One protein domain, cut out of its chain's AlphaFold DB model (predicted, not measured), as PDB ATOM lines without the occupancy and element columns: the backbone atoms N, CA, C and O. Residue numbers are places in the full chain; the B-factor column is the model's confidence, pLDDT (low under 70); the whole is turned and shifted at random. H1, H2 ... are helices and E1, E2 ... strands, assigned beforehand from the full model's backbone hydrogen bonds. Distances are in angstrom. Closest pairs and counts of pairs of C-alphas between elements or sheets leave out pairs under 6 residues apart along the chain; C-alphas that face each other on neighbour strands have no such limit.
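AT A GLANCE: This is residues 35 to 159 of the 817 residues of an uncharacterized protein of Desulfobacteraceae bacterium (UniProt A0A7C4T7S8). A strongly turned five-stranded sheet has two helices over one face: H3 crosses slantwise over E5, and H6 covers the E3 edge. The short helices H2 and H4 and the longest helix, H5, lie toward the end of the sheet where E1, E2 and E5 finish, while H1 packs crosswise on H3 near the opposite end. The printed part has 125 residues with six named helices and five named strands, in the order H1 E1 H2 H3 E2 H4 H5 H6 E3 E4 E5. The sheet is mixed, its order E1 E2 E5 E4 E3, and the class is mixed, helices and strands. The whole is compact, with a radius of gyration of the C-alphas of 13.9 A, and its rounded outline spans 40 by 37 by 26 A.

HOW THE PARTS SIT: The sheet has the edge strands E1, residues 52 to 54, and E3, residues 134 to 136, with the inner strands E2, residues 83 to 85, E5, residues 152 to 157, and E4, residues 142 to 147. From edge to edge the strands' lines turn by 72 degrees. E1 and E2 are parallel at 15 degrees, with N 54 and O 84 within hydrogen-bond range at 2.9 A. E2 and E5 are parallel at 21 degrees, with N 85 and O 153 at 2.8 A. E3, E4 and E5 form a meander, each strand the antiparallel neighbour of the one before, and E3 and E4, like E4 and E5, are a hairpin; N 144 and O 135 are 2.8 A apart, and N 154 and O 145 are 2.8 A apart. H3, residues 65 to 78, is on the sheet at a height of 8.5 A, with a local plane fitted to just 6 of the sheet's C-alphas; it lies over E5, slantwise to the strands at 48 degrees on the local plane. H6, residues 119 to 132, is on the same face at a height of 10.4 A, over E3, and only just along the strands at 29 degrees on the local plane; with H3 it gives two layers, helices on one face of a sheet. H3 is the hub, touching three helices. With residues 74 to 78 alone it touches H6 at a steep tilt of 59 degrees, the same way; the closest C-alphas, of Ala 78 and Lys 126, are 4.2 A apart. With residues 73 to 77 alone it touches H1, residues 41 to 50, about perpendicular at 87 degrees; the closest C-alphas, of Leu 76 and Arg 47, are 6.4 A apart. With residues 67 to 71 alone it touches H5, residues 95 to 110, only just about perpendicular at 71 degrees; the closest C-alphas, of His 67 and Leu 109, are 5.6 A apart. H5 only grazes the sheet, with residues 101 to 109. H4, residues 87 to 90, is on the opposite face from H3, over none of the strands. It touches H2, residues 56 to 59, which is not on the sheet; their closest C-alphas, of Leu 90 and Leu 59, are 7.4 A apart. E1, H2, H3 and E2 make a strand-helix-strand unit, two parallel neighbour strands with helices between, and its crossover is left-handed. Every O i to N i+4 pair is within hydrogen-bond range in H1 and H3, against 11 of 12 in H5 and 8 of 10 in H6; H2 and H4 are too short for such a pair.

IN THESE COORDINATES: H1 begins at C-alpha 41, (87.779, 60.585, 28.972), and is 14.1 A long. H3 is 19.8 A long, H5 22.3 A and H6 20.3 A; H5 begins at C-alpha 95, (81.212, 76.051, -2.619). E4 is 16.3 A long and E5 16.6 A, and E5 ends at C-alpha 157, (89.686, 78.924, 10.840).

THE WHOLE: The two C-alphas farthest apart, of Glu 36 and Pro 94, are 42.1 A apart. The printed part has no cut. The link from H5 to H6, 8 residues, is short, and the other links are tight. The mean pLDDT of the printed part is 79.9; residues 35 to 41, 66, 113 to 118, 120 to 121 and 139 are under 70.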
ATOM      1  N   TRP A  35      89.838  53.428  26.143       47.78
ATOM      2  CA  TRP A  35      90.408  53.228  27.481       47.78
ATOM      3  C   TRP A  35      91.866  52.755  27.530       47.78
ATOM      4  O   TRP A  35      92.522  52.959  28.548       47.78
ATOM      5  N   GLU A  36      92.424  52.182  26.461       47.31
ATOM      6  CA  GLU A  36      93.780  51.607  26.509       47.31
ATOM      7  C   GLU A  36      94.920  52.643  26.669       47.31
ATOM      8  O   GLU A  36      96.065  52.235  26.873       47.31
ATOM      9  N   LYS A  37      94.669  53.970  26.589       45.91
ATOM     10  CA  LYS A  37      95.761  54.976  26.548       45.91
ATOM     11  C   LYS A  37      95.677  56.295  27.352       45.91
ATOM     12  O   LYS A  37      96.687  56.997  27.313       45.91
ATOM     13  N   GLY A  38      94.648  56.686  28.124       50.03
ATOM     14  CA  GLY A  38      94.844  57.907  28.949       50.03
ATOM     15  C   GLY A  38      93.691  58.535  29.743       50.03
ATOM     16  O   GLY A  38      92.535  58.530  29.340       50.03
ATOM     17  N   ILE A  39      94.074  59.147  30.871       56.16
ATOM     18  CA  ILE A  39      93.278  59.964  31.806       56.16
ATOM     19  C   ILE A  39      92.605  61.149  31.079       56.16
ATOM     20  O   ILE A  39      93.274  61.879  30.347       56.16
ATOM     21  N   GLY A  40      91.304  61.375  31.327       62.50
ATOM     22  CA  GLY A  40      90.545  62.543  30.838       62.50
ATOM     23  C   GLY A  40      89.240  62.235  30.091       62.50
ATOM     24  O   GLY A  40      88.442  63.144  29.876       62.50
ATOM     25  N   PHE A  41      88.981  60.970  29.729       69.00
ATOM     26  CA  PHE A  41      87.779  60.585  28.972       69.00
ATOM     27  C   PHE A  41      86.465  60.830  29.731       69.00
ATOM     28  O   PHE A  41      85.491  61.255  29.121       69.00
ATOM     29  N   GLU A  42      86.430  60.610  31.050       70.69
ATOM     30  CA  GLU A  42      85.234  60.868  31.874       70.69
ATOM     31  C   GLU A  42      84.814  62.339  31.811       70.69
ATOM     32  O   GLU A  42      83.645  62.654  31.590       70.69
ATOM     33  N   GLU A  43      85.788  63.241  31.922       75.38
ATOM     34  CA  GLU A  43      85.558  64.675  31.807       75.38
ATOM     35  C   GLU A  43      85.171  65.051  30.371       75.38
ATOM     36  O   GLU A  43      84.209  65.783  30.168       75.38
ATOM     37  N   PHE A  44      85.840  64.499  29.356       79.00
ATOM     38  CA  PHE A  44      85.447  64.690  27.958       79.00
ATOM     39  C   PHE A  44      83.991  64.267  27.695       79.00
ATOM     40  O   PHE A  44      83.227  65.041  27.121       79.00
ATOM     41  N   ALA A  45      83.590  63.075  28.142       76.19
ATOM     42  CA  ALA A  45      82.254  62.524  27.936       76.19
ATOM     43  C   ALA A  45      81.183  63.327  28.684       76.19
ATOM     44  O   ALA A  45      80.155  63.676  28.102       76.19
ATOM     45  N   ARG A  46      81.448  63.688  29.947       81.19
ATOM     46  CA  ARG A  46      80.573  64.558  30.744       81.19
ATOM     47  C   ARG A  46      80.320  65.875  30.018       81.19
ATOM     48  O   ARG A  46      79.181  66.303  29.866       81.19
ATOM     49  N   ARG A  47      81.381  66.490  29.504       82.88
ATOM     50  CA  ARG A  47      81.292  67.790  28.841       82.88
ATOM     51  C   ARG A  47      80.670  67.721  27.458       82.88
ATOM     52  O   ARG A  47      79.913  68.612  27.109       82.88
ATOM     53  N   LEU A  48      80.909  66.647  26.712       84.06
ATOM     54  CA  LEU A  48      80.216  66.388  25.452       84.06
ATOM     55  C   LEU A  48      78.690  66.342  25.647       84.06
ATOM     56  O   LEU A  48      77.965  66.855  24.802       84.06
ATOM     57  N   MET A  49      78.216  65.764  26.757       81.00
ATOM     58  CA  MET A  49      76.785  65.676  27.084       81.00
ATOM     59  C   MET A  49      76.198  66.991  27.611       81.00
ATOM     60  O   MET A  49      75.020  67.266  27.402       81.00
ATOM     61  N   GLU A  50      77.003  67.796  28.305       83.19
ATOM     62  CA  GLU A  50      76.586  69.086  28.871       83.19
ATOM     63  C   GLU A  50      76.671  70.255  27.875       83.19
ATOM     64  O   GLU A  50      76.158  71.339  28.168       83.19
ATOM     65  N   SER A  51      77.344  70.063  26.734       86.38
ATOM     66  CA  SER A  51      77.610  71.110  25.751       86.38
ATOM     67  C   SER A  51      76.623  71.118  24.581       86.38
ATOM     68  O   SER A  51      76.277  70.090  24.003       86.38
ATOM     69  N   GLU A  52      76.236  72.321  24.167       87.94
ATOM     70  CA  GLU A  52      75.466  72.594  22.960       87.94
ATOM     71  C   GLU A  52      76.403  72.931  21.800       87.94
ATOM     72  O   GLU A  52      77.309  73.759  21.920       87.94
ATOM     73  N   PHE A  53      76.170  72.310  20.644       88.25
ATOM     74  CA  PHE A  53      77.009  72.478  19.464       88.25
ATOM     75  C   PHE A  53      76.246  73.157  18.332       88.25
ATOM     76  O   PHE A  53      75.232  72.649  17.852       88.25
ATOM     77  N   HIS A  54      76.792  74.254  17.817       87.75
ATOM     78  CA  HIS A  54      76.263  74.933  16.638       87.75
ATOM     79  C   HIS A  54      77.252  74.857  15.477       87.75
ATOM     80  O   HIS A  54      78.457  75.017  15.650       87.75
ATOM     81  N   GLY A  55      76.750  74.622  14.263       80.69
ATOM     82  CA  GLY A  55      77.574  74.580  13.048       80.69
ATOM     83  C   GLY A  55      78.350  73.277  12.813       80.69
ATOM     84  O   GLY A  55      78.932  73.117  11.738       80.69
ATOM     85  N   THR A  56      78.302  72.309  13.736       81.50
ATOM     86  CA  THR A  56      78.914  70.972  13.572       81.50
ATOM     87  C   THR A  56      78.392  70.244  12.341       81.50
ATOM     88  O   THR A  56      79.185  69.676  11.597       81.50
ATOM     89  N   GLY A  57      77.092  70.342  12.052       74.94
ATOM     90  CA  GLY A  57      76.483  69.733  10.866       74.94
ATOM     91  C   GLY A  57      77.086  70.206   9.538       74.94
ATOM     92  O   GLY A  57      77.093  69.447   8.581       74.94
ATOM     93  N   ARG A  58      77.654  71.418   9.467       81.38
ATOM     94  CA  ARG A  58      78.291  71.926   8.239       81.38
ATOM     95  C   ARG A  58      79.740  71.476   8.098       81.38
ATOM     96  O   ARG A  58      80.184  71.194   6.993       81.38
ATOM     97  N   LEU A  59      80.483  71.428   9.204       82.75
ATOM     98  CA  LEU A  59      81.907  71.094   9.184       82.75
ATOM     99  C   LEU A  59      82.147  69.579   9.244       82.75
ATOM    100  O   LEU A  59      82.926  69.058   8.450       82.75
ATOM    101  N   PHE A  60      81.477  68.863  10.151       82.12
ATOM    102  CA  PHE A  60      81.734  67.439  10.420       82.12
ATOM    103  C   PHE A  60      81.230  66.507   9.322       82.12
ATOM    104  O   PHE A  60      81.708  65.386   9.220       82.12
ATOM    105  N   GLN A  61      80.339  66.978   8.449       79.00
ATOM    106  CA  GLN A  61      79.989  66.258   7.222       79.00
ATOM    107  C   GLN A  61      81.112  66.296   6.172       79.00
ATOM    108  O   GLN A  61      81.153  65.455   5.279       79.00
ATOM    109  N   LEU A  62      82.025  67.271   6.260       80.19
ATOM    110  CA  LEU A  62      83.058  67.523   5.251       80.19
ATOM    111  C   LEU A  62      84.450  67.025   5.671       80.19
ATOM    112  O   LEU A  62      85.347  66.934   4.824       80.19
ATOM    113  N   VAL A  63      84.645  66.684   6.951       79.06
ATOM    114  CA  VAL A  63      85.892  66.133   7.508       79.06
ATOM    115  C   VAL A  63      85.685  64.701   8.019       79.06
ATOM    116  O   VAL A  63      84.586  64.374   8.456       79.06
ATOM    117  N   PRO A  64      86.703  63.818   7.980       72.62
ATOM    118  CA  PRO A  64      86.540  62.455   8.480       72.62
ATOM    119  C   PRO A  64      86.224  62.430   9.989       72.62
ATOM    120  O   PRO A  64      86.754  63.277  10.715       72.62
ATOM    121  N   PRO A  65      85.457  61.439  10.488       70.50
ATOM    122  CA  PRO A  65      85.020  61.376  11.887       70.50
ATOM    123  C   PRO A  65      86.153  61.499  12.913       70.50
ATOM    124  O   PRO A  65      86.018  62.236  13.884       70.50
ATOM    125  N   ASN A  66      87.302  60.865  12.656       65.50
ATOM    126  CA  ASN A  66      88.468  60.944  13.543       65.50
ATOM    127  C   ASN A  66      89.000  62.381  13.693       65.50
ATOM    128  O   ASN A  66      89.383  62.773  14.786       65.50
ATOM    129  N   HIS A  67      88.964  63.190  12.628       77.81
ATOM    130  CA  HIS A  67      89.406  64.590  12.657       77.81
ATOM    131  C   HIS A  67      88.391  65.494  13.368       77.81
ATOM    132  O   HIS A  67      88.771  66.418  14.088       77.81
ATOM    133  N   GLY A  68      87.094  65.218  13.188       80.19
ATOM    134  CA  GLY A  68      86.031  65.871  13.956       80.19
ATOM    135  C   GLY A  68      86.174  65.595  15.453       80.19
ATOM    136  O   GLY A  68      86.045  66.507  16.266       80.19
ATOM    137  N   LEU A  69      86.541  64.362  15.810       78.50
ATOM    138  CA  LEU A  69      86.834  63.985  17.184       78.50
ATOM    139  C   LEU A  69      88.091  64.680  17.733       78.50
ATOM    140  O   LEU A  69      88.032  65.178  18.856       78.50
ATOM    141  N   SER A  70      89.182  64.795  16.957       76.31
ATOM    142  CA  SER A  70      90.367  65.580  17.357       76.31
ATOM    143  C   SER A  70      89.990  67.007  17.735       76.31
ATOM    144  O   SER A  70      90.449  67.539  18.745       76.31
ATOM    145  N   LEU A  71      89.127  67.627  16.924       84.12
ATOM    146  CA  LEU A  71      88.669  68.984  17.171       84.12
ATOM    147  C   LEU A  71      87.802  69.051  18.434       84.12
ATOM    148  O   LEU A  71      88.042  69.905  19.280       84.12
ATOM    149  N   LEU A  72      86.843  68.137  18.609       86.50
ATOM    150  CA  LEU A  72      86.008  68.077  19.816       86.50
ATOM    151  C   LEU A  72      86.831  67.881  21.091       86.50
ATOM    152  O   LEU A  72      86.547  68.534  22.091       86.50
ATOM    153  N   TRP A  73      87.852  67.023  21.048       83.12
ATOM    154  CA  TRP A  73      88.758  66.773  22.170       83.12
ATOM    155  C   TRP A  73      89.421  68.067  22.652       83.12
ATOM    156  O   TRP A  73      89.376  68.387  23.840       83.12
ATOM    157  N   ILE A  74      89.947  68.866  21.719       82.69
ATOM    158  CA  ILE A  74      90.563  70.163  22.024       82.69
ATOM    159  C   ILE A  74      89.520  71.165  22.518       82.69
ATOM    160  O   ILE A  74      89.736  71.805  23.544       82.69
ATOM    161  N   LEU A  75      88.391  71.305  21.820       88.25
ATOM    162  CA  LEU A  75      87.370  72.306  22.142       88.25
ATOM    163  C   LEU A  75      86.753  72.093  23.532       88.25
ATOM    164  O   LEU A  75      86.625  73.046  24.304       88.25
ATOM    165  N   LEU A  76      86.403  70.848  23.863       87.06
ATOM    166  CA  LEU A  76      85.793  70.493  25.147       87.06
ATOM    167  C   LEU A  76      86.789  70.554  26.305       87.06
ATOM    168  O   LEU A  76      86.407  70.902  27.424       87.06
ATOM    169  N   GLY A  77      88.065  70.261  26.052       82.62
ATOM    170  CA  GLY A  77      89.104  70.458  27.056       82.62
ATOM    171  C   GLY A  77      89.431  71.940  27.279       82.62
ATOM    172  O   GLY A  77      89.616  72.355  28.424       82.62
ATOM    173  N   ALA A  78      89.453  72.753  26.216       82.56
ATOM    174  CA  ALA A  78      89.937  74.136  26.253       82.56
ATOM    175  C   ALA A  78      88.932  75.158  26.816       82.56
ATOM    176  O   ALA A  78      89.338  76.199  27.320       82.56
ATOM    177  N   SER A  79      87.624  74.905  26.758       84.31
ATOM    178  CA  SER A  79      86.591  75.890  27.139       84.31
ATOM    179  C   SER A  79      85.745  75.387  28.289       84.31
ATOM    180  O   SER A  79      85.375  74.236  28.195       84.31
ATOM    181  N   LYS A  80      85.370  76.177  29.314       82.75
ATOM    182  CA  LYS A  80      84.349  75.817  30.343       82.75
ATOM    183  C   LYS A  80      82.909  76.056  29.873       82.75
ATOM    184  O   LYS A  80      81.972  75.620  30.537       82.75
ATOM    185  N   GLU A  81      82.748  76.720  28.738       86.12
ATOM    186  CA  GLU A  81      81.442  77.119  28.238       86.12
ATOM    187  C   GLU A  81      80.623  75.928  27.757       86.12
ATOM    188  O   GLU A  81      81.159  74.945  27.236       86.12
ATOM    189  N   LYS A  82      79.303  76.031  27.927       85.31
ATOM    190  CA  LYS A  82      78.368  75.018  27.435       85.31
ATOM    191  C   LYS A  82      78.139  75.161  25.935       85.31
ATOM    192  O   LYS A  82      77.972  74.152  25.271       85.31
ATOM    193  N   ILE A  83      78.194  76.372  25.384       90.12
ATOM    194  CA  ILE A  83      77.883  76.612  23.972       90.12
ATOM    195  C   ILE A  83      79.169  76.666  23.134       90.12
ATOM    196  O   ILE A  83      80.022  77.537  23.327       90.12
ATOM    197  N   LEU A  84      79.279  75.766  22.154       90.31
ATOM    198  CA  LEU A  84      80.377  75.668  21.188       90.31
ATOM    199  C   LEU A  84      79.875  76.006  19.779       90.31
ATOM    200  O   LEU A  84      79.104  75.261  19.171       90.31
ATOM    201  N   ASN A  85      80.323  77.135  19.227       91.44
ATOM    202  CA  ASN A  85      79.839  77.666  17.955       91.44
ATOM    203  C   ASN A  85      80.894  77.573  16.840       91.44
ATOM    204  O   ASN A  85      81.788  78.412  16.746       91.44
ATOM    205  N   LEU A  86      80.737  76.596  15.945       91.12
ATOM    206  CA  LEU A  86      81.578  76.369  14.764       91.12
ATOM    207  C   LEU A  86      81.007  76.996  13.479       91.12
ATOM    208  O   LEU A  86      81.589  76.845  12.407       91.12
ATOM    209  N   ASN A  87      79.876  77.709  13.549       88.31
ATOM    210  CA  ASN A  87      79.324  78.396  12.375       88.31
ATOM    211  C   ASN A  87      80.306  79.363  11.681       88.31
ATOM    212  O   ASN A  87      80.238  79.442  10.450       88.31
ATOM    213  N   PRO A  88      81.198  80.089  12.391       88.00
ATOM    214  CA  PRO A  88      82.150  80.997  11.749       88.00
ATOM    215  C   PRO A  88      83.099  80.305  10.760       88.00
ATOM    216  O   PRO A  88      83.364  80.872   9.703       88.00
ATOM    217  N   VAL A  89      83.508  79.055  11.030       88.12
ATOM    218  CA  VAL A  89      84.525  78.315  10.255       88.12
ATOM    219  C   VAL A  89      84.271  78.339   8.743       88.12
ATOM    220  O   VAL A  89      85.209  78.498   7.961       88.12
ATOM    221  N   LEU A  90      83.013  78.193   8.316       85.44
ATOM    222  CA  LEU A  90      82.614  78.141   6.900       85.44
ATOM    223  C   LEU A  90      81.650  79.276   6.505       85.44
ATOM    224  O   LEU A  90      80.969  79.187   5.482       85.44
ATOM    225  N   LYS A  91      81.534  80.330   7.322       82.56
ATOM    226  CA  LYS A  91      80.536  81.388   7.120       82.56
ATOM    227  C   LYS A  91      80.789  82.160   5.820       82.56
ATOM    228  O   LYS A  91      81.873  82.689   5.617       82.56
ATOM    229  N   GLY A  92      79.753  82.278   4.983       72.88
ATOM    230  CA  GLY A  92      79.734  83.188   3.829       72.88
ATOM    231  C   GLY A  92      80.608  82.787   2.636       72.88
ATOM    232  O   GLY A  92      80.783  83.603   1.739       72.88
ATOM    233  N   LEU A  93      81.147  81.562   2.605       79.81
ATOM    234  CA  LEU A  93      82.033  81.106   1.530       79.81
ATOM    235  C   LEU A  93      81.259  80.409   0.396       79.81
ATOM    236  O   LEU A  93      80.372  79.596   0.676       79.81
ATOM    237  N   PRO A  94      81.612  80.650  -0.881       81.62
ATOM    238  CA  PRO A  94      81.068  79.894  -2.004       81.62
ATOM    239  C   PRO A  94      81.581  78.435  -2.007       81.62
ATOM    240  O   PRO A  94      82.664  78.159  -1.477       81.62
ATOM    241  N   PRO A  95      80.874  77.483  -2.654       78.94
ATOM    242  CA  PRO A  95      81.212  76.051  -2.619       78.94
ATOM    243  C   PRO A  95      82.663  75.721  -3.013       78.94
ATOM    244  O   PRO A  95      83.312  74.887  -2.380       78.94
ATOM    245  N   ASN A  96      83.206  76.428  -4.010       79.31
ATOM    246  CA  ASN A  96      84.584  76.241  -4.477       79.31
ATOM    247  C   ASN A  96      85.637  76.660  -3.436       79.31
ATOM    248  O   ASN A  96      86.716  76.069  -3.371       79.31
ATOM    249  N   GLU A  97      85.345  77.664  -2.607       83.19
ATOM    250  CA  GLU A  97      86.241  78.097  -1.529       83.19
ATOM    251  C   GLU A  97      86.088  77.237  -0.277       83.19
ATOM    252  O   GLU A  97      87.087  76.958   0.388       83.19
ATOM    253  N   ILE A  98      84.880  76.725  -0.005       83.94
ATOM    254  CA  ILE A  98      84.646  75.734   1.055       83.94
ATOM    255  C   ILE A  98      85.541  74.513   0.829       83.94
ATOM    256  O   ILE A  98      86.249  74.106   1.746       83.94
ATOM    257  N   ALA A  99      85.594  73.970  -0.392       83.12
ATOM    258  CA  ALA A  99      86.440  72.816  -0.703       83.12
ATOM    259  C   ALA A  99      87.938  73.083  -0.439       83.12
ATOM    260  O   ALA A  99      88.624  72.243   0.153       83.12
ATOM    261  N   LYS A 100      88.437  74.272  -0.816       85.44
ATOM    262  CA  LYS A 100      89.825  74.709  -0.562       85.44
ATOM    263  C   LYS A 100      90.115  74.914   0.929       85.44
ATOM    264  O   LYS A 100      91.189  74.550   1.402       85.44
ATOM    265  N   LYS A 101      89.176  75.490   1.685       87.38
ATOM    266  CA  LYS A 101      89.325  75.705   3.134       87.38
ATOM    267  C   LYS A 101      89.279  74.377   3.892       87.38
ATOM    268  O   LYS A 101      90.132  74.127   4.736       87.38
ATOM    269  N   VAL A 102      88.366  73.479   3.520       87.12
ATOM    270  CA  VAL A 102      88.235  72.134   4.105       87.12
ATOM    271  C   VAL A 102      89.485  71.285   3.871       87.12
ATOM    272  O   VAL A 102      89.887  70.549   4.768       87.12
ATOM    273  N   THR A 103      90.145  71.385   2.714       86.88
ATOM    274  CA  THR A 103      91.412  70.662   2.477       86.88
ATOM    275  C   THR A 103      92.533  71.133   3.405       86.88
ATOM    276  O   THR A 103      93.284  70.301   3.911       86.88
ATOM    277  N   LYS A 104      92.619  72.439   3.690       86.69
ATOM    278  CA  LYS A 104      93.568  72.987   4.674       86.69
ATOM    279  C   LYS A 104      93.213  72.552   6.104       86.69
ATOM    280  O   LYS A 104      94.084  72.064   6.813       86.69
ATOM    281  N   ILE A 105      91.927  72.609   6.473       88.00
ATOM    282  CA  ILE A 105      91.418  72.122   7.767       88.00
ATOM    283  C   ILE A 105      91.772  70.647   7.989       88.00
ATOM    284  O   ILE A 105      92.262  70.296   9.057       88.00
ATOM    285  N   LYS A 106      91.559  69.781   6.987       83.00
ATOM    286  CA  LYS A 106      91.910  68.354   7.072       83.00
ATOM    287  C   LYS A 106      93.390  68.166   7.383       83.00
ATOM    288  O   LYS A 106      93.713  67.439   8.308       83.00
ATOM    289  N   LYS A 107      94.260  68.877   6.661       83.62
ATOM    290  CA  LYS A 107      95.711  68.810   6.855       83.62
ATOM    291  C   LYS A 107      96.145  69.267   8.250       83.62
ATOM    292  O   LYS A 107      97.040  68.664   8.832       83.62
ATOM    293  N   ASP A 108      95.527  70.321   8.779       80.88
ATOM    294  CA  ASP A 108      95.832  70.810  10.125       80.88
ATOM    295  C   ASP A 108      95.321  69.850  11.206       80.88
ATOM    296  O   ASP A 108      96.037  69.606  12.169       80.88
ATOM    297  N   LEU A 109      94.124  69.272  11.043       79.00
ATOM    298  CA  LEU A 109      93.575  68.278  11.974       79.00
ATOM    299  C   LEU A 109      94.345  66.950  11.933       79.00
ATOM    300  O   LEU A 109      94.455  66.289  12.959       79.00
ATOM    301  N   GLU A 110      94.862  66.554  10.768       75.25
ATOM    302  CA  GLU A 110      95.674  65.342  10.587       75.25
ATOM    303  C   GLU A 110      97.011  65.451  11.331       75.25
ATOM    304  O   GLU A 110      97.543  64.460  11.824       75.25
ATOM    305  N   ALA A 111      97.534  66.673  11.467       70.75
ATOM    306  CA  ALA A 111      98.749  66.949  12.223       70.75
ATOM    307  C   ALA A 111      98.552  66.907  13.754       70.75
ATOM    308  O   ALA A 111      99.542  66.977  14.484       70.75
ATOM    309  N   ILE A 112      97.310  66.808  14.250       70.31
ATOM    310  CA  ILE A 112      96.998  66.758  15.685       70.31
ATOM    311  C   ILE A 112      97.022  65.306  16.167       70.31
ATOM    312  O   ILE A 112      96.118  64.522  15.877       70.31
ATOM    313  N   ASP A 113      98.018  64.969  16.983       65.50
ATOM    314  CA  ASP A 113      98.070  63.682  17.677       65.50
ATOM    315  C   ASP A 113      97.205  63.712  18.950       65.50
ATOM    316  O   ASP A 113      97.649  64.162  20.010       65.50
ATOM    317  N   ILE A 114      95.958  63.225  18.856       62.44
ATOM    318  CA  ILE A 114      95.043  63.106  20.009       62.44
ATOM    319  C   ILE A 114      95.671  62.242  21.114       62.44
ATOM    320  O   ILE A 114      95.555  62.569  22.292       62.44
ATOM    321  N   LEU A 115      96.365  61.159  20.747       55.22
ATOM    322  CA  LEU A 115      96.926  60.195  21.700       55.22
ATOM    323  C   LEU A 115      98.162  60.748  22.425       55.22
ATOM    324  O   LEU A 115      98.465  60.331  23.541       55.22
ATOM    325  N   GLY A 116      98.861  61.703  21.812       56.22
ATOM    326  CA  GLY A 116      99.955  62.462  22.418       56.22
ATOM    327  C   GLY A 116      99.517  63.703  23.209       56.22
ATOM    328  O   GLY A 116     100.344  64.286  23.916       56.22
ATOM    329  N   THR A 117      98.246  64.110  23.111       62.25
ATOM    330  CA  THR A 117      97.700  65.335  23.722       62.25
ATOM    331  C   THR A 117      96.882  64.991  24.964       62.25
ATOM    332  O   THR A 117      95.659  64.839  24.905       62.25
ATOM    333  N   SER A 118      97.559  64.846  26.108       66.44
ATOM    334  CA  SER A 118      96.881  64.550  27.373       66.44
ATOM    335  C   SER A 118      95.950  65.691  27.796       66.44
ATOM    336  O   SER A 118      96.184  66.863  27.493       66.44
ATOM    337  N   TRP A 119      94.904  65.354  28.551       72.38
ATOM    338  CA  TRP A 119      93.936  66.332  29.054       72.38
ATOM    339  C   TRP A 119      94.585  67.433  29.914       72.38
ATOM    340  O   TRP A 119      94.142  68.578  29.896       72.38
ATOM    341  N   ALA A 120      95.687  67.112  30.603       67.25
ATOM    342  CA  ALA A 120      96.484  68.074  31.364       67.25
ATOM    343  C   ALA A 120      97.103  69.167  30.471       67.25
ATOM    344  O   ALA A 120      97.063  70.338  30.830       67.25
ATOM    345  N   VAL A 121      97.590  68.807  29.278       67.12
ATOM    346  CA  VAL A 121      98.173  69.765  28.320       67.12
ATOM    347  C   VAL A 121      97.106  70.699  27.740       67.12
ATOM    348  O   VAL A 121      97.374  71.869  27.475       67.12
ATOM    349  N   ILE A 122      95.869  70.217  27.584       75.50
ATOM    350  CA  ILE A 122      94.738  71.065  27.175       75.50
ATOM    351  C   ILE A 122      94.326  72.025  28.308       75.50
ATOM    352  O   ILE A 122      93.829  73.120  28.039       75.50
ATOM    353  N   GLY A 123      94.581  71.663  29.569       74.31
ATOM    354  CA  GLY A 123      94.381  72.537  30.728       74.31
ATOM    355  C   GLY A 123      95.166  73.849  30.641       74.31
ATOM    356  O   GLY A 123      94.621  74.903  30.947       74.31
ATOM    357  N   GLU A 124      96.396  73.819  30.133       75.31
ATOM    358  CA  GLU A 124      97.199  75.035  29.956       75.31
ATOM    359  C   GLU A 124      96.670  75.902  28.785       75.31
ATOM    360  O   GLU A 124      96.608  77.131  28.889       75.31
ATOM    361  N   LEU A 125      96.183  75.278  27.697       78.62
ATOM    362  CA  LEU A 125      95.498  75.983  26.597       78.62
ATOM    363  C   LEU A 125      94.234  76.700  27.098       78.62
ATOM    364  O   LEU A 125      93.939  77.823  26.687       78.62
ATOM    365  N   LYS A 126      93.498  76.052  28.007       84.62
ATOM    366  CA  LYS A 126      92.333  76.618  28.685       84.62
ATOM    367  C   LYS A 126      92.710  77.836  29.526       84.62
ATOM    368  O   LYS A 126      92.035  78.855  29.429       84.62
ATOM    369  N   GLU A 127      93.765  77.771  30.332       82.88
ATOM    370  CA  GLU A 127      94.197  78.914  31.150       82.88
ATOM    371  C   GLU A 127      94.530  80.145  30.296       82.88
ATOM    372  O   GLU A 127      94.026  81.239  30.568       82.88
ATOM    373  N   GLU A 128      95.295  79.975  29.215       80.25
ATOM    374  CA  GLU A 128      95.636  81.093  28.325       80.25
ATOM    375  C   GLU A 128      94.422  81.621  27.542       80.25
ATOM    376  O   GLU A 128      94.292  82.838  27.373       80.25
ATOM    377  N   LEU A 129      93.487  80.755  27.127       86.06
ATOM    378  CA  LEU A 129      92.226  81.186  26.513       86.06
ATOM    379  C   LEU A 129      91.410  82.072  27.468       86.06
ATOM    380  O   LEU A 129      90.939  83.132  27.063       86.06
ATOM    381  N   TYR A 130      91.267  81.680  28.737       86.31
ATOM    382  CA  TYR A 130      90.524  82.473  29.726       86.31
ATOM    383  C   TYR A 130      91.249  83.766  30.119       86.31
ATOM    384  O   TYR A 130      90.597  84.742  30.484       86.31
ATOM    385  N   LYS A 131      92.578  83.807  30.000       82.94
ATOM    386  CA  LYS A 131      93.380  85.014  30.233       82.94
ATOM    387  C   LYS A 131      93.266  86.034  29.098       82.94
ATOM    388  O   LYS A 131      93.233  87.231  29.364       82.94
ATOM    389  N   ARG A 132      93.239  85.584  27.837       80.50
ATOM    390  CA  ARG A 132      93.345  86.464  26.651       80.50
ATOM    391  C   ARG A 132      92.071  86.595  25.833       80.50
ATOM    392  O   ARG A 132      92.027  87.419  24.927       80.50
ATOM    393  N   SER A 133      91.048  85.801  26.132       86.31
ATOM    394  CA  SER A 133      89.801  85.657  25.367       86.31
ATOM    395  C   SER A 133      89.961  85.112  23.942       86.31
ATOM    396  O   SER A 133      89.032  84.486  23.453       86.31
ATOM    397  N   GLU A 134      91.104  85.287  23.274       89.19
ATOM    398  CA  GLU A 134      91.365  84.742  21.937       89.19
ATOM    399  C   GLU A 134      92.708  84.006  21.878       89.19
ATOM    400  O   GLU A 134      93.735  84.527  22.326       89.19
ATOM    401  N   ILE A 135      92.729  82.798  21.307       86.69
ATOM    402  CA  ILE A 135      93.963  82.024  21.119       86.69
ATOM    403  C   ILE A 135      93.871  81.101  19.904       86.69
ATOM    404  O   ILE A 135      92.819  80.532  19.612       86.69
ATOM    405  N   PHE A 136      94.985  80.919  19.197       85.31
ATOM    406  CA  PHE A 136      95.093  79.879  18.178       85.31
ATOM    407  C   PHE A 136      95.423  78.529  18.805       85.31
ATOM    408  O   PHE A 136      96.302  78.431  19.662       85.31
ATOM    409  N   VAL A 137      94.792  77.468  18.301       80.62
ATOM    410  CA  VAL A 137      95.221  76.101  18.598       80.62
ATOM    411  C   VAL A 137      96.627  75.903  18.005       80.62
ATOM    412  O   VAL A 137      96.815  76.101  16.795       80.62
ATOM    413  N   PRO A 138      97.628  75.523  18.817       74.00
ATOM    414  CA  PRO A 138      99.028  75.553  18.410       74.00
ATOM    415  C   PRO A 138      99.308  74.756  17.139       74.00
ATOM    416  O   PRO A 138      98.850  73.633  16.971       74.00
ATOM    417  N   GLY A 139     100.086  75.365  16.243       69.38
ATOM    418  CA  GLY A 139     100.445  74.838  14.919       69.38
ATOM    419  C   GLY A 139      99.298  74.577  13.935       69.38
ATOM    420  O   GLY A 139      99.557  73.977  12.894       69.38
ATOM    421  N   THR A 140      98.088  75.069  14.209       78.94
ATOM    422  CA  THR A 140      96.935  74.998  13.296       78.94
ATOM    423  C   THR A 140      96.384  76.393  12.975       78.94
ATOM    424  O   THR A 140      96.766  77.380  13.607       78.94
ATOM    425  N   GLY A 141      95.472  76.479  12.002       82.62
ATOM    426  CA  GLY A 141      94.706  77.693  11.700       82.62
ATOM    427  C   GLY A 141      93.464  77.932  12.571       82.62
ATOM    428  O   GLY A 141      92.742  78.893  12.309       82.62
ATOM    429  N   PHE A 142      93.167  77.088  13.567       87.69
ATOM    430  CA  PHE A 142      91.957  77.244  14.387       87.69
ATOM    431  C   PHE A 142      92.108  78.366  15.411       87.69
ATOM    432  O   PHE A 142      92.980  78.300  16.273       87.69
ATOM    433  N   LEU A 143      91.221  79.357  15.339       90.31
ATOM    434  CA  LEU A 143      91.103  80.449  16.299       90.31
ATOM    435  C   LEU A 143      89.939  80.160  17.248       90.31
ATOM    436  O   LEU A 143      88.812  79.930  16.805       90.31
ATOM    437  N   LEU A 144      90.220  80.183  18.546       91.69
ATOM    438  CA  LEU A 144      89.239  80.080  19.616       91.69
ATOM    439  C   LEU A 144      88.989  81.480  20.177       91.69
ATOM    440  O   LEU A 144      89.937  82.111  20.641       91.69
ATOM    441  N   SER A 145      87.737  81.936  20.161       92.00
ATOM    442  CA  SER A 145      87.320  83.224  20.728       92.00
ATOM    443  C   SER A 145      86.245  83.002  21.793       92.00
ATOM    444  O   SER A 145      85.157  82.494  21.511       92.00
ATOM    445  N   LEU A 146      86.548  83.383  23.029       90.94
ATOM    446  CA  LEU A 146      85.691  83.252  24.199       90.94
ATOM    447  C   LEU A 146      84.862  84.523  24.404       90.94
ATOM    448  O   LEU A 146      85.399  85.622  24.525       90.94
ATOM    449  N   ASN A 147      83.547  84.359  24.519       87.69
ATOM    450  CA  ASN A 147      82.644  85.396  24.996       87.69
ATOM    451  C   ASN A 147      82.074  84.974  26.354       87.69
ATOM    452  O   ASN A 147      81.069  84.264  26.422       87.69
ATOM    453  N   SER A 148      82.723  85.422  27.430       79.25
ATOM    454  CA  SER A 148      82.347  85.087  28.809       79.25
ATOM    455  C   SER A 148      80.982  85.647  29.219       79.25
ATOM    456  O   SER A 148      80.304  85.035  30.035       79.25
ATOM    457  N   ALA A 149      80.546  86.768  28.633       79.62
ATOM    458  CA  ALA A 149      79.244  87.367  28.934       79.62
ATOM    459  C   ALA A 149      78.074  86.534  28.384       79.62
ATOM    460  O   ALA A 149      77.011  86.485  28.994       79.62
ATOM    461  N   LEU A 150      78.272  85.886  27.233       81.88
ATOM    462  CA  LEU A 150      77.260  85.034  26.599       81.88
ATOM    463  C   LEU A 150      77.448  83.542  26.901       81.88
ATOM    464  O   LEU A 150      76.602  82.741  26.516       81.88
ATOM    465  N   GLY A 151      78.553  83.162  27.546       84.81
ATOM    466  CA  GLY A 151      78.908  81.765  27.783       84.81
ATOM    467  C   GLY A 151      79.111  80.971  26.488       84.81
ATOM    468  O   GLY A 151      78.654  79.832  26.373       84.81
ATOM    469  N   VAL A 152      79.735  81.593  25.478       90.31
ATOM    470  CA  VAL A 152      79.935  81.009  24.140       90.31
ATOM    471  C   VAL A 152      81.416  80.961  23.793       90.31
ATOM    472  O   VAL A 152      82.110  81.977  23.841       90.31
ATOM    473  N   LEU A 153      81.878  79.798  23.334       92.50
ATOM    474  CA  LEU A 153      83.143  79.663  22.620       92.50
ATOM    475  C   LEU A 153      82.878  79.607  21.112       92.50
ATOM    476  O   LEU A 153      82.286  78.652  20.604       92.50
ATOM    477  N   ALA A 154      83.339  80.622  20.388       92.44
ATOM    478  CA  ALA A 154      83.320  80.648  18.933       92.44
ATOM    479  C   ALA A 154      84.616  80.055  18.366       92.44
ATOM    480  O   ALA A 154      85.710  80.343  18.849       92.44
ATOM    481  N   VAL A 155      84.477  79.239  17.322       92.44
ATOM    482  CA  VAL A 155      85.592  78.611  16.610       92.44
ATOM    483  C   VAL A 155      85.602  79.117  15.177       92.44
ATOM    484  O   VAL A 155      84.592  79.030  14.473       92.44
ATOM    485  N   ASP A 156      86.751  79.613  14.738       91.69
ATOM    486  CA  ASP A 156      87.002  80.023  13.359       91.69
ATOM    487  C   ASP A 156      88.278  79.357  12.817       91.69
ATOM    488  O   ASP A 156      89.044  78.741  13.558       91.69
ATOM    489  N   TYR A 157      88.498  79.443  11.507       90.38
ATOM    490  CA  TYR A 157      89.686  78.924  10.840       90.38
ATOM    491  C   TYR A 157      90.287  79.966   9.896       90.38
ATOM    492  O   TYR A 157      89.611  80.444   8.978       90.38
ATOM    493  N   GLN A 158      91.572  80.263  10.089       87.19
ATOM    494  CA  GLN A 158      92.328  81.283   9.364       87.19
ATOM    495  C   GLN A 158      93.567  80.674   8.694       87.19
ATOM    496  O   GLN A 158      94.299  79.895   9.305       87.19
ATOM    497  N   ASP A 159      93.833  81.044   7.435       85.31
ATOM    498  CA  ASP A 159      95.078  80.653   6.761       85.31
ATOM    499  C   ASP A 159      96.187  81.662   7.061       85.31
ATOM    500  O   ASP A 159      96.396  82.645   6.350       85.31
TER     501      ASP A 159